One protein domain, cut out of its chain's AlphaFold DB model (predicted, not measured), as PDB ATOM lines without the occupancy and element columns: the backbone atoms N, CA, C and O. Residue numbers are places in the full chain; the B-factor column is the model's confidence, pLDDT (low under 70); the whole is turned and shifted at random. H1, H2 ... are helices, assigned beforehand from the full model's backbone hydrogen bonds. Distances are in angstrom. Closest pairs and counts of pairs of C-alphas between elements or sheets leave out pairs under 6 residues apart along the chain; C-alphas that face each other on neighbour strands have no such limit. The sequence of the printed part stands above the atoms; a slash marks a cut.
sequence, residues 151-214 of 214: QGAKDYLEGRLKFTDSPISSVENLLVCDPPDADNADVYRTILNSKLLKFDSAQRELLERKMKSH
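AT A GLANCE: This is residues 151 to 214 of the 214 residues of an uncharacterized protein of Pseudomonas sp. MPC6 (UniProt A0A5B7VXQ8). Four short helices, joined by loops, make a small rounded cluster in which few helices meet: H1 packs on H3, H4 runs near H3 the opposite way, and H2 lies near H1 but apart from H3 and H4. A long loop, residues 158 to 170, leads from H1 to H2. The printed part has 64 residues, with four named helices in the order H1, H2, H3, H4 and no named strand; the class is all helix. It is compact, with a radius of gyration of the C-alphas of 10.8 A and spans of 29 by 23 by 21 A.

HOW THE PARTS SIT: H1, residues 153 to 157, is close to but not clearly touching H2, residues 171 to 177; their closest C-alphas, those of Ala 153 and Leu 174, are 6.8 A apart. H1 touches H3, residues 185 to 193, with the closest C-alphas, those of Lys 154 and Val 187, 6.2 A apart. H3 is close to but not clearly touching H4, residues 201 to 212; the closest C-alphas, those of Ala 185 and Met 211, are 5.9 A apart. H3 and H4 run opposite ways at a shallow tilt of 27 degrees. H2 is apart from H3 and from H4, and H1 is apart from H4. In H1, H2, H3 and H4 every O i to N i+4 pair is within hydrogen-bond range.

IN THESE COORDINATES: H1 begins at C-alpha 153, (11.488, -35.802, 1.140). H2 follows with 7 residues. H3 is 12.5 A long from first to last C-alpha. H4, 16.6 A long, ends at C-alpha 212, (4.204, -49.589, 8.995).

THE WHOLE: The C-alphas farthest apart, those of Ser 166 and His 214, are 30.5 A from each other. The printed part has no cut, and the link from H1 to H2 is long. The mean pLDDT of the printed part is 84.8; residues 196 to 198 and 213 to 214 are under 70.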
ATOM      1  N   GLN A 151      15.821 -36.043  -5.745       87.69
ATOM      2  CA  GLN A 151      15.092 -35.285  -4.738       87.69
ATOM      3  C   GLN A 151      14.639 -36.189  -3.593       87.69
ATOM      4  O   GLN A 151      13.968 -37.199  -3.821       87.69
ATOM      5  N   GLY A 152      14.942 -35.777  -2.364       92.06
ATOM      6  CA  GLY A 152      14.508 -36.431  -1.137       92.06
ATOM      7  C   GLY A 152      13.390 -35.674  -0.426       92.06
ATOM      8  O   GLY A 152      13.273 -34.450  -0.509       92.06
ATOM      9  N   ALA A 153      12.591 -36.380   0.371       92.25
ATOM     10  CA  ALA A 153      11.488 -35.802   1.140       92.25
ATOM     11  C   ALA A 153      11.966 -34.674   2.071       92.25
ATOM     12  O   ALA A 153      11.266 -33.684   2.299       92.25
ATOM     13  N   LYS A 154      13.199 -34.782   2.576       92.94
ATOM     14  CA  LYS A 154      13.815 -33.771   3.440       92.94
ATOM     15  C   LYS A 154      13.987 -32.424   2.735       92.94
ATOM     16  O   LYS A 154      13.792 -31.393   3.374       92.94
ATOM     17  N   ASP A 155      14.270 -32.418   1.433       91.69
ATOM     18  CA  ASP A 155      14.426 -31.190   0.644       91.69
ATOM     19  C   ASP A 155      13.122 -30.377   0.616       91.69
ATOM     20  O   ASP A 155      13.138 -29.146   0.693       91.69
ATOM     21  N   TYR A 156      11.983 -31.068   0.568       90.19
ATOM     22  CA  TYR A 156      10.655 -30.461   0.624       90.19
ATOM     23  C   TYR A 156      10.293 -29.978   2.027       90.19
ATOM     24  O   TYR A 156       9.737 -28.890   2.187       90.19
ATOM     25  N   LEU A 157      10.623 -30.761   3.058       90.31
ATOM     26  CA  LEU A 157      10.378 -30.377   4.449       90.31
ATOM     27  C   LEU A 157      11.167 -29.116   4.841       90.31
ATOM     28  O   LEU A 157      10.638 -28.244   5.527       90.31
ATOM     29  N   GLU A 158      12.415 -29.010   4.388       91.25
ATOM     30  CA  GLU A 158      13.283 -27.845   4.611       91.25
ATOM     31  C   GLU A 158      12.919 -26.644   3.724       91.25
ATOM     32  O   GLU A 158      13.478 -25.560   3.888       91.25
ATOM     33  N   GLY A 159      11.988 -26.819   2.781       87.94
ATOM     34  CA  GLY A 159      11.566 -25.782   1.843       87.94
ATOM     35  C   GLY A 159      12.595 -25.454   0.759       87.94
ATOM     36  O   GLY A 159      12.443 -24.430   0.087       87.94
ATOM     37  N   ARG A 160      13.622 -26.299   0.573       90.06
ATOM     38  CA  ARG A 160      14.560 -26.211  -0.560       90.06
ATOM     39  C   ARG A 160      13.856 -26.527  -1.875       90.06
ATOM     40  O   ARG A 160      14.129 -25.882  -2.880       90.06
ATOM     41  N   LEU A 161      12.911 -27.462  -1.830       89.56
ATOM     42  CA  LEU A 161      11.996 -27.778  -2.922       89.56
ATOM     43  C   LEU A 161      10.553 -27.495  -2.508       89.56
ATOM     44  O   LEU A 161      10.214 -27.431  -1.324       89.56
ATOM     45  N   LYS A 162       9.691 -27.299  -3.504       88.94
ATOM     46  CA  LYS A 162       8.258 -27.066  -3.316       88.94
ATOM     47  C   LYS A 162       7.486 -27.955  -4.266       88.94
ATOM     48  O   LYS A 162       7.873 -28.100  -5.420       88.94
ATOM     49  N   PHE A 163       6.373 -28.489  -3.787       87.62
ATOM     50  CA  PHE A 163       5.460 -29.220  -4.647       87.62
ATOM     51  C   PHE A 163       4.785 -28.267  -5.626       87.62
ATOM     52  O   PHE A 163       4.346 -27.178  -5.247       87.62
ATOM     53  N   THR A 164       4.728 -28.687  -6.881       86.62
ATOM     54  CA  THR A 164       4.058 -27.974  -7.969       86.62
ATOM     55  C   THR A 164       3.381 -28.991  -8.881       86.62
ATOM     56  O   THR A 164       3.571 -30.196  -8.715       86.62
ATOM     57  N   ASP A 165       2.637 -28.509  -9.871       82.38
ATOM     58  CA  ASP A 165       2.029 -29.366 -10.895       82.38
ATOM     59  C   ASP A 165       3.064 -29.885 -11.919       82.38
ATOM     60  O   ASP A 165       2.735 -30.651 -12.822       82.38
ATOM     61  N   SER A 166       4.338 -29.490 -11.780       88.25
ATOM     62  CA  SER A 166       5.431 -30.006 -12.601       88.25
ATOM     63  C   SER A 166       5.727 -31.474 -12.260       88.25
ATOM     64  O   SER A 166       5.902 -31.793 -11.078       88.25
ATOM     65  N   PRO A 167       5.878 -32.374 -13.257       91.56
ATOM     66  CA  PRO A 167       6.143 -33.793 -13.018       91.56
ATOM     67  C   PRO A 167       7.326 -34.065 -12.085       91.56
ATOM     68  O   PRO A 167       7.225 -34.937 -11.221       91.56
ATOM     69  N   ILE A 168       8.414 -33.296 -12.195       92.44
ATOM     70  CA  ILE A 168       9.608 -33.462 -11.355       92.44
ATOM     71  C   ILE A 168       9.349 -33.142  -9.875       92.44
ATOM     72  O   ILE A 168       9.916 -33.803  -9.007       92.44
ATOM     73  N   SER A 169       8.470 -32.181  -9.583       89.69
ATOM     74  CA  SER A 169       8.156 -31.717  -8.224       89.69
ATOM     75  C   SER A 169       6.820 -32.254  -7.704       89.69
ATOM     76  O   SER A 169       6.231 -31.694  -6.777       89.69
ATOM     77  N   SER A 170       6.319 -33.321  -8.325       88.94
ATOM     78  CA  SER A 170       5.085 -33.992  -7.930       88.94
ATOM     79  C   SER A 170       5.312 -34.941  -6.753       88.94
ATOM     80  O   SER A 170       6.410 -35.467  -6.540       88.94
ATOM     81  N   VAL A 171       4.242 -35.220  -6.005       87.69
ATOM     82  CA  VAL A 171       4.257 -36.250  -4.956       87.69
ATOM     83  C   VAL A 171       4.591 -37.612  -5.557       87.69
ATOM     84  O   VAL A 171       5.383 -38.363  -4.999       87.69
ATOM     85  N   GLU A 172       4.025 -37.926  -6.720       88.75
ATOM     86  CA  GLU A 172       4.252 -39.176  -7.434       88.75
ATOM     87  C   GLU A 172       5.729 -39.373  -7.762       88.75
ATOM     88  O   GLU A 172       6.241 -40.481  -7.617       88.75
ATOM     89  N   ASN A 173       6.424 -38.316  -8.194       93.56
ATOM     90  CA  ASN A 173       7.852 -38.399  -8.458       93.56
ATOM     91  C   ASN A 173       8.660 -38.553  -7.172       93.56
ATOM     92  O   ASN A 173       9.511 -39.435  -7.119       93.56
ATOM     93  N   LEU A 174       8.341 -37.791  -6.120       92.50
ATOM     94  CA  LEU A 174       9.002 -37.930  -4.820       92.50
ATOM     95  C   LEU A 174       8.919 -39.373  -4.290       92.50
ATOM     96  O   LEU A 174       9.929 -39.936  -3.889       92.50
ATOM     97  N   LEU A 175       7.747 -40.012  -4.354       91.31
ATOM     98  CA  LEU A 175       7.570 -41.389  -3.868       91.31
ATOM     99  C   LEU A 175       8.303 -42.449  -4.700       91.31
ATOM    100  O   LEU A 175       8.462 -43.581  -4.236       91.31
ATOM    101  N   VAL A 176       8.709 -42.106  -5.924       93.44
ATOM    102  CA  VAL A 176       9.565 -42.942  -6.774       93.44
ATOM    103  C   VAL A 176      11.046 -42.672  -6.489       93.44
ATOM    104  O   VAL A 176      11.822 -43.622  -6.432       93.44
ATOM    105  N   CYS A 177      11.423 -41.406  -6.307       94.00
ATOM    106  CA  CYS A 177      12.802 -40.960  -6.090       94.00
ATOM    107  C   CYS A 177      13.330 -41.254  -4.682       94.00
ATOM    108  O   CYS A 177      14.469 -41.689  -4.538       94.00
ATOM    109  N   ASP A 178      12.496 -41.069  -3.660       93.69
ATOM    110  CA  ASP A 178      12.815 -41.301  -2.250       93.69
ATOM    111  C   ASP A 178      11.695 -42.125  -1.594       93.69
ATOM    112  O   ASP A 178      10.906 -41.597  -0.810       93.69
ATOM    113  N   PRO A 179      11.522 -43.412  -1.960       91.69
ATOM    114  CA  PRO A 179      10.443 -44.230  -1.419       91.69
ATOM    115  C   PRO A 179      10.465 -44.260   0.120       91.69
ATOM    116  O   PRO A 179      11.542 -44.351   0.703       91.69
ATOM    117  N   PRO A 180       9.303 -44.249   0.802       90.19
ATOM    118  CA  PRO A 180       9.273 -44.324   2.258       90.19
ATOM    119  C   PRO A 180       9.933 -45.600   2.796       90.19
ATOM    120  O   PRO A 180       9.542 -46.704   2.403       90.19
ATOM    121  N   ASP A 181      10.865 -45.435   3.729       89.19
ATOM    122  CA  ASP A 181      11.599 -46.480   4.437       89.19
ATOM    123  C   ASP A 181      11.839 -46.091   5.912       89.19
ATOM    124  O   ASP A 181      11.257 -45.132   6.425       89.19
ATOM    125  N   ALA A 182      12.653 -46.870   6.628       88.94
ATOM    126  CA  ALA A 182      12.930 -46.630   8.042       88.94
ATOM    127  C   ALA A 182      13.694 -45.317   8.308       88.94
ATOM    128  O   ALA A 182      13.498 -44.717   9.366       88.94
ATOM    129  N   ASP A 183      14.517 -44.856   7.365       90.50
ATOM    130  CA  ASP A 183      15.394 -43.698   7.536       90.50
ATOM    131  C   ASP A 183      14.648 -42.380   7.266       90.50
ATOM    132  O   ASP A 183      14.925 -41.360   7.904       90.50
ATOM    133  N   ASN A 184      13.664 -42.389   6.357       92.88
ATOM    134  CA  ASN A 184      12.898 -41.198   5.969       92.88
ATOM    135  C   ASN A 184      11.433 -41.180   6.476       92.88
ATOM    136  O   ASN A 184      10.728 -40.182   6.281       92.88
ATOM    137  N   ALA A 185      10.956 -42.219   7.179       90.81
ATOM    138  CA  ALA A 185       9.562 -42.299   7.642       90.81
ATOM    139  C   ALA A 185       9.121 -41.099   8.499       90.81
ATOM    140  O   ALA A 185       8.001 -40.605   8.350       90.81
ATOM    141  N   ASP A 186       9.980 -40.603   9.394       91.25
ATOM    142  CA  ASP A 186       9.662 -39.451  10.252       91.25
ATOM    143  C   ASP A 186       9.492 -38.157   9.440       91.25
ATOM    144  O   ASP A 186       8.618 -37.330   9.737       91.25
ATOM    145  N   VAL A 187      10.277 -38.003   8.368       92.38
ATOM    146  CA  VAL A 187      10.173 -36.877   7.432       92.38
ATOM    147  C   VAL A 187       8.818 -36.929   6.733       92.38
ATOM    148  O   VAL A 187       8.066 -35.954   6.769       92.38
ATOM    149  N   TYR A 188       8.445 -38.092   6.200       90.81
ATOM    150  CA  TYR A 188       7.150 -38.295   5.555       90.81
ATOM    151  C   TYR A 188       5.962 -38.060   6.492       90.81
ATOM    152  O   TYR A 188       5.006 -37.379   6.110       90.81
ATOM    153  N   ARG A 189       6.021 -38.534   7.746       89.19
ATOM    154  CA  ARG A 189       4.983 -38.235   8.753       89.19
ATOM    155  C   ARG A 189       4.864 -36.739   9.022       89.19
ATOM    156  O   ARG A 189       3.755 -36.239   9.206       89.19
ATOM    157  N   THR A 190       5.980 -36.018   9.034       90.25
ATOM    158  CA  THR A 190       5.972 -34.565   9.233       90.25
ATOM    159  C   THR A 190       5.332 -33.854   8.044       90.25
ATOM    160  O   THR A 190       4.445 -33.024   8.241       90.25
ATOM    161  N   ILE A 191       5.696 -34.229   6.813       87.81
ATOM    162  CA  ILE A 191       5.099 -33.671   5.592       87.81
ATOM    163  C   ILE A 191       3.585 -33.940   5.560       87.81
ATOM    164  O   ILE A 191       2.819 -33.002   5.346       87.81
ATOM    165  N   LEU A 192       3.137 -35.167   5.863       84.94
ATOM    166  CA  LEU A 192       1.715 -35.555   5.907       84.94
ATOM    167  C   LEU A 192       0.861 -34.756   6.900       84.94
ATOM    168  O   LEU A 192      -0.357 -34.643   6.719       84.94
ATOM    169  N   ASN A 193       1.474 -34.286   7.984       84.75
ATOM    170  CA  ASN A 193       0.806 -33.519   9.034       84.75
ATOM    171  C   ASN A 193       0.981 -32.003   8.854       84.75
ATOM    172  O   ASN A 193       0.360 -31.214   9.567       84.75
ATOM    173  N   SER A 194       1.816 -31.589   7.904       80.69
ATOM    174  CA  SER A 194       2.014 -30.192   7.542       80.69
ATOM    175  C   SER A 194       0.941 -29.705   6.559       80.69
ATOM    176  O   SER A 194       0.230 -30.489   5.936       80.69
ATOM    177  N   LYS A 195       0.852 -28.383   6.363       71.50
ATOM    178  CA  LYS A 195       0.056 -27.780   5.276       71.50
ATOM    179  C   LYS A 195       0.819 -27.702   3.946       71.50
ATOM    180  O   LYS A 195       0.335 -27.051   3.026       71.50
ATOM    181  N   LEU A 196       2.012 -28.302   3.858       69.62
ATOM    182  CA  LEU A 196       2.871 -28.218   2.670       69.62
ATOM    183  C   LEU A 196       2.272 -28.965   1.474       69.62
ATOM    184  O   LEU A 196       2.589 -28.638   0.337       69.62
ATOM    185  N   LEU A 197       1.388 -29.931   1.733       69.62
ATOM    186  CA  LEU A 197       0.747 -30.750   0.717       69.62
ATOM    187  C   LEU A 197      -0.674 -31.127   1.100       69.62
ATOM    188  O   LEU A 197      -0.986 -31.374   2.265       69.62
ATOM    189  N   LYS A 198      -1.514 -31.267   0.077       67.06
ATOM    190  CA  LYS A 198      -2.759 -32.022   0.174       67.06
ATOM    191  C   LYS A 198      -2.538 -33.360  -0.511       67.06
ATOM    192  O   LYS A 198      -2.694 -33.459  -1.720       67.06
ATOM    193  N   PHE A 199      -2.160 -34.366   0.267       70.75
ATOM    194  CA  PHE A 199      -2.265 -35.742  -0.201       70.75
ATOM    195  C   PHE A 199      -3.740 -36.102  -0.330       70.75
ATOM    196  O   PHE A 199      -4.538 -35.771   0.557       70.75
ATOM    197  N   ASP A 200      -4.098 -36.797  -1.403       74.88
ATOM    198  CA  ASP A 200      -5.393 -37.457  -1.448       74.88
ATOM    199  C   ASP A 200      -5.435 -38.638  -0.455       74.88
ATOM    200  O   ASP A 200      -4.425 -39.059   0.126       74.88
ATOM    201  N   SER A 201      -6.635 -39.166  -0.213       75.75
ATOM    202  CA  SER A 201      -6.828 -40.251   0.750       75.75
ATOM    203  C   SER A 201      -6.086 -41.533   0.364       75.75
ATOM    204  O   SER A 201      -5.615 -42.240   1.252       75.75
ATOM    205  N   ALA A 202      -5.945 -41.826  -0.932       76.12
ATOM    206  CA  ALA A 202      -5.280 -43.032  -1.414       76.12
ATOM    207  C   ALA A 202      -3.755 -42.937  -1.257       76.12
ATOM    208  O   ALA A 202      -3.121 -43.888  -0.796       76.12
ATOM    209  N   GLN A 203      -3.171 -41.782  -1.580       74.50
ATOM    210  CA  GLN A 203      -1.751 -41.508  -1.380       74.50
ATOM    211  C   GLN A 203      -1.393 -41.561   0.109       74.50
ATOM    212  O   GLN A 203      -0.414 -42.207   0.484       74.50
ATOM    213  N   ARG A 204      -2.214 -40.943   0.971       80.12
ATOM    214  CA  ARG A 204      -2.013 -40.972   2.427       80.12
ATOM    215  C   ARG A 204      -2.058 -42.397   2.972       80.12
ATOM    216  O   ARG A 204      -1.162 -42.788   3.716       80.12
ATOM    217  N   GLU A 205      -3.048 -43.190   2.569       80.44
ATOM    218  CA  GLU A 205      -3.159 -44.586   2.998       80.44
ATOM    219  C   GLU A 205      -1.967 -45.427   2.515       80.44
ATOM    220  O   GLU A 205      -1.400 -46.209   3.281       80.44
ATOM    221  N   LEU A 206      -1.543 -45.255   1.259       76.38
ATOM    222  CA  LEU A 206      -0.379 -45.952   0.715       76.38
ATOM    223  C   LEU A 206       0.891 -45.636   1.512       76.38
ATOM    224  O   LEU A 206       1.641 -46.557   1.850       76.38
ATOM    225  N   LEU A 207       1.108 -44.358   1.827       78.00
ATOM    226  CA  LEU A 207       2.257 -43.904   2.601       78.00
ATOM    227  C   LEU A 207       2.238 -44.490   4.015       78.00
ATOM    228  O   LEU A 207       3.224 -45.065   4.470       78.00
ATOM    229  N   GLU A 208       1.093 -44.399   4.697       81.69
ATOM    230  CA  GLU A 208       0.920 -44.925   6.050       81.69
ATOM    231  C   GLU A 208       1.135 -46.442   6.114       81.69
ATOM    232  O   GLU A 208       1.714 -46.931   7.085       81.69
ATOM    233  N   ARG A 209       0.717 -47.196   5.088       81.69
ATOM    234  CA  ARG A 209       0.990 -48.640   5.001       81.69
ATOM    235  C   ARG A 209       2.477 -48.930   4.814       81.69
ATOM    236  O   ARG A 209       3.001 -49.773   5.535       81.69
ATOM    237  N   LYS A 210       3.154 -48.229   3.896       76.25
ATOM    238  CA  LYS A 210       4.599 -48.402   3.646       76.25
ATOM    239  C   LYS A 210       5.443 -48.083   4.882       76.25
ATOM    240  O   LYS A 210       6.374 -48.814   5.187       76.25
ATOM    241  N   MET A 211       5.069 -47.060   5.648       80.62
ATOM    242  CA  MET A 211       5.766 -46.710   6.894       80.62
ATOM    243  C   MET A 211       5.543 -47.709   8.041       80.62
ATOM    244  O   MET A 211       6.282 -47.664   9.016       80.62
ATOM    245  N   LYS A 212       4.513 -48.567   7.973       75.62
ATOM    246  CA  LYS A 212       4.204 -49.589   8.995       75.62
ATOM    247  C   LYS A 212       4.768 -50.973   8.663       75.62
ATOM    248  O   LYS A 212       4.716 -51.854   9.513       75.62
ATOM    249  N   SER A 213       5.224 -51.198   7.429       62.59
ATOM    250  CA  SER A 213       5.773 -52.488   6.987       62.59
ATOM    251  C   SER A 213       7.262 -52.678   7.305       62.59
ATOM    252  O   SER A 213       7.845 -53.667   6.864       62.59
ATOM    253  N   HIS A 214       7.854 -51.749   8.056       51.41
ATOM    254  CA  HIS A 214       9.239 -51.741   8.526       51.41
ATOM    255  C   HIS A 214       9.256 -51.585  10.047       51.41
ATOM    256  O   HIS A 214      10.174 -52.160  10.669       51.41
TER     257      HIS A 214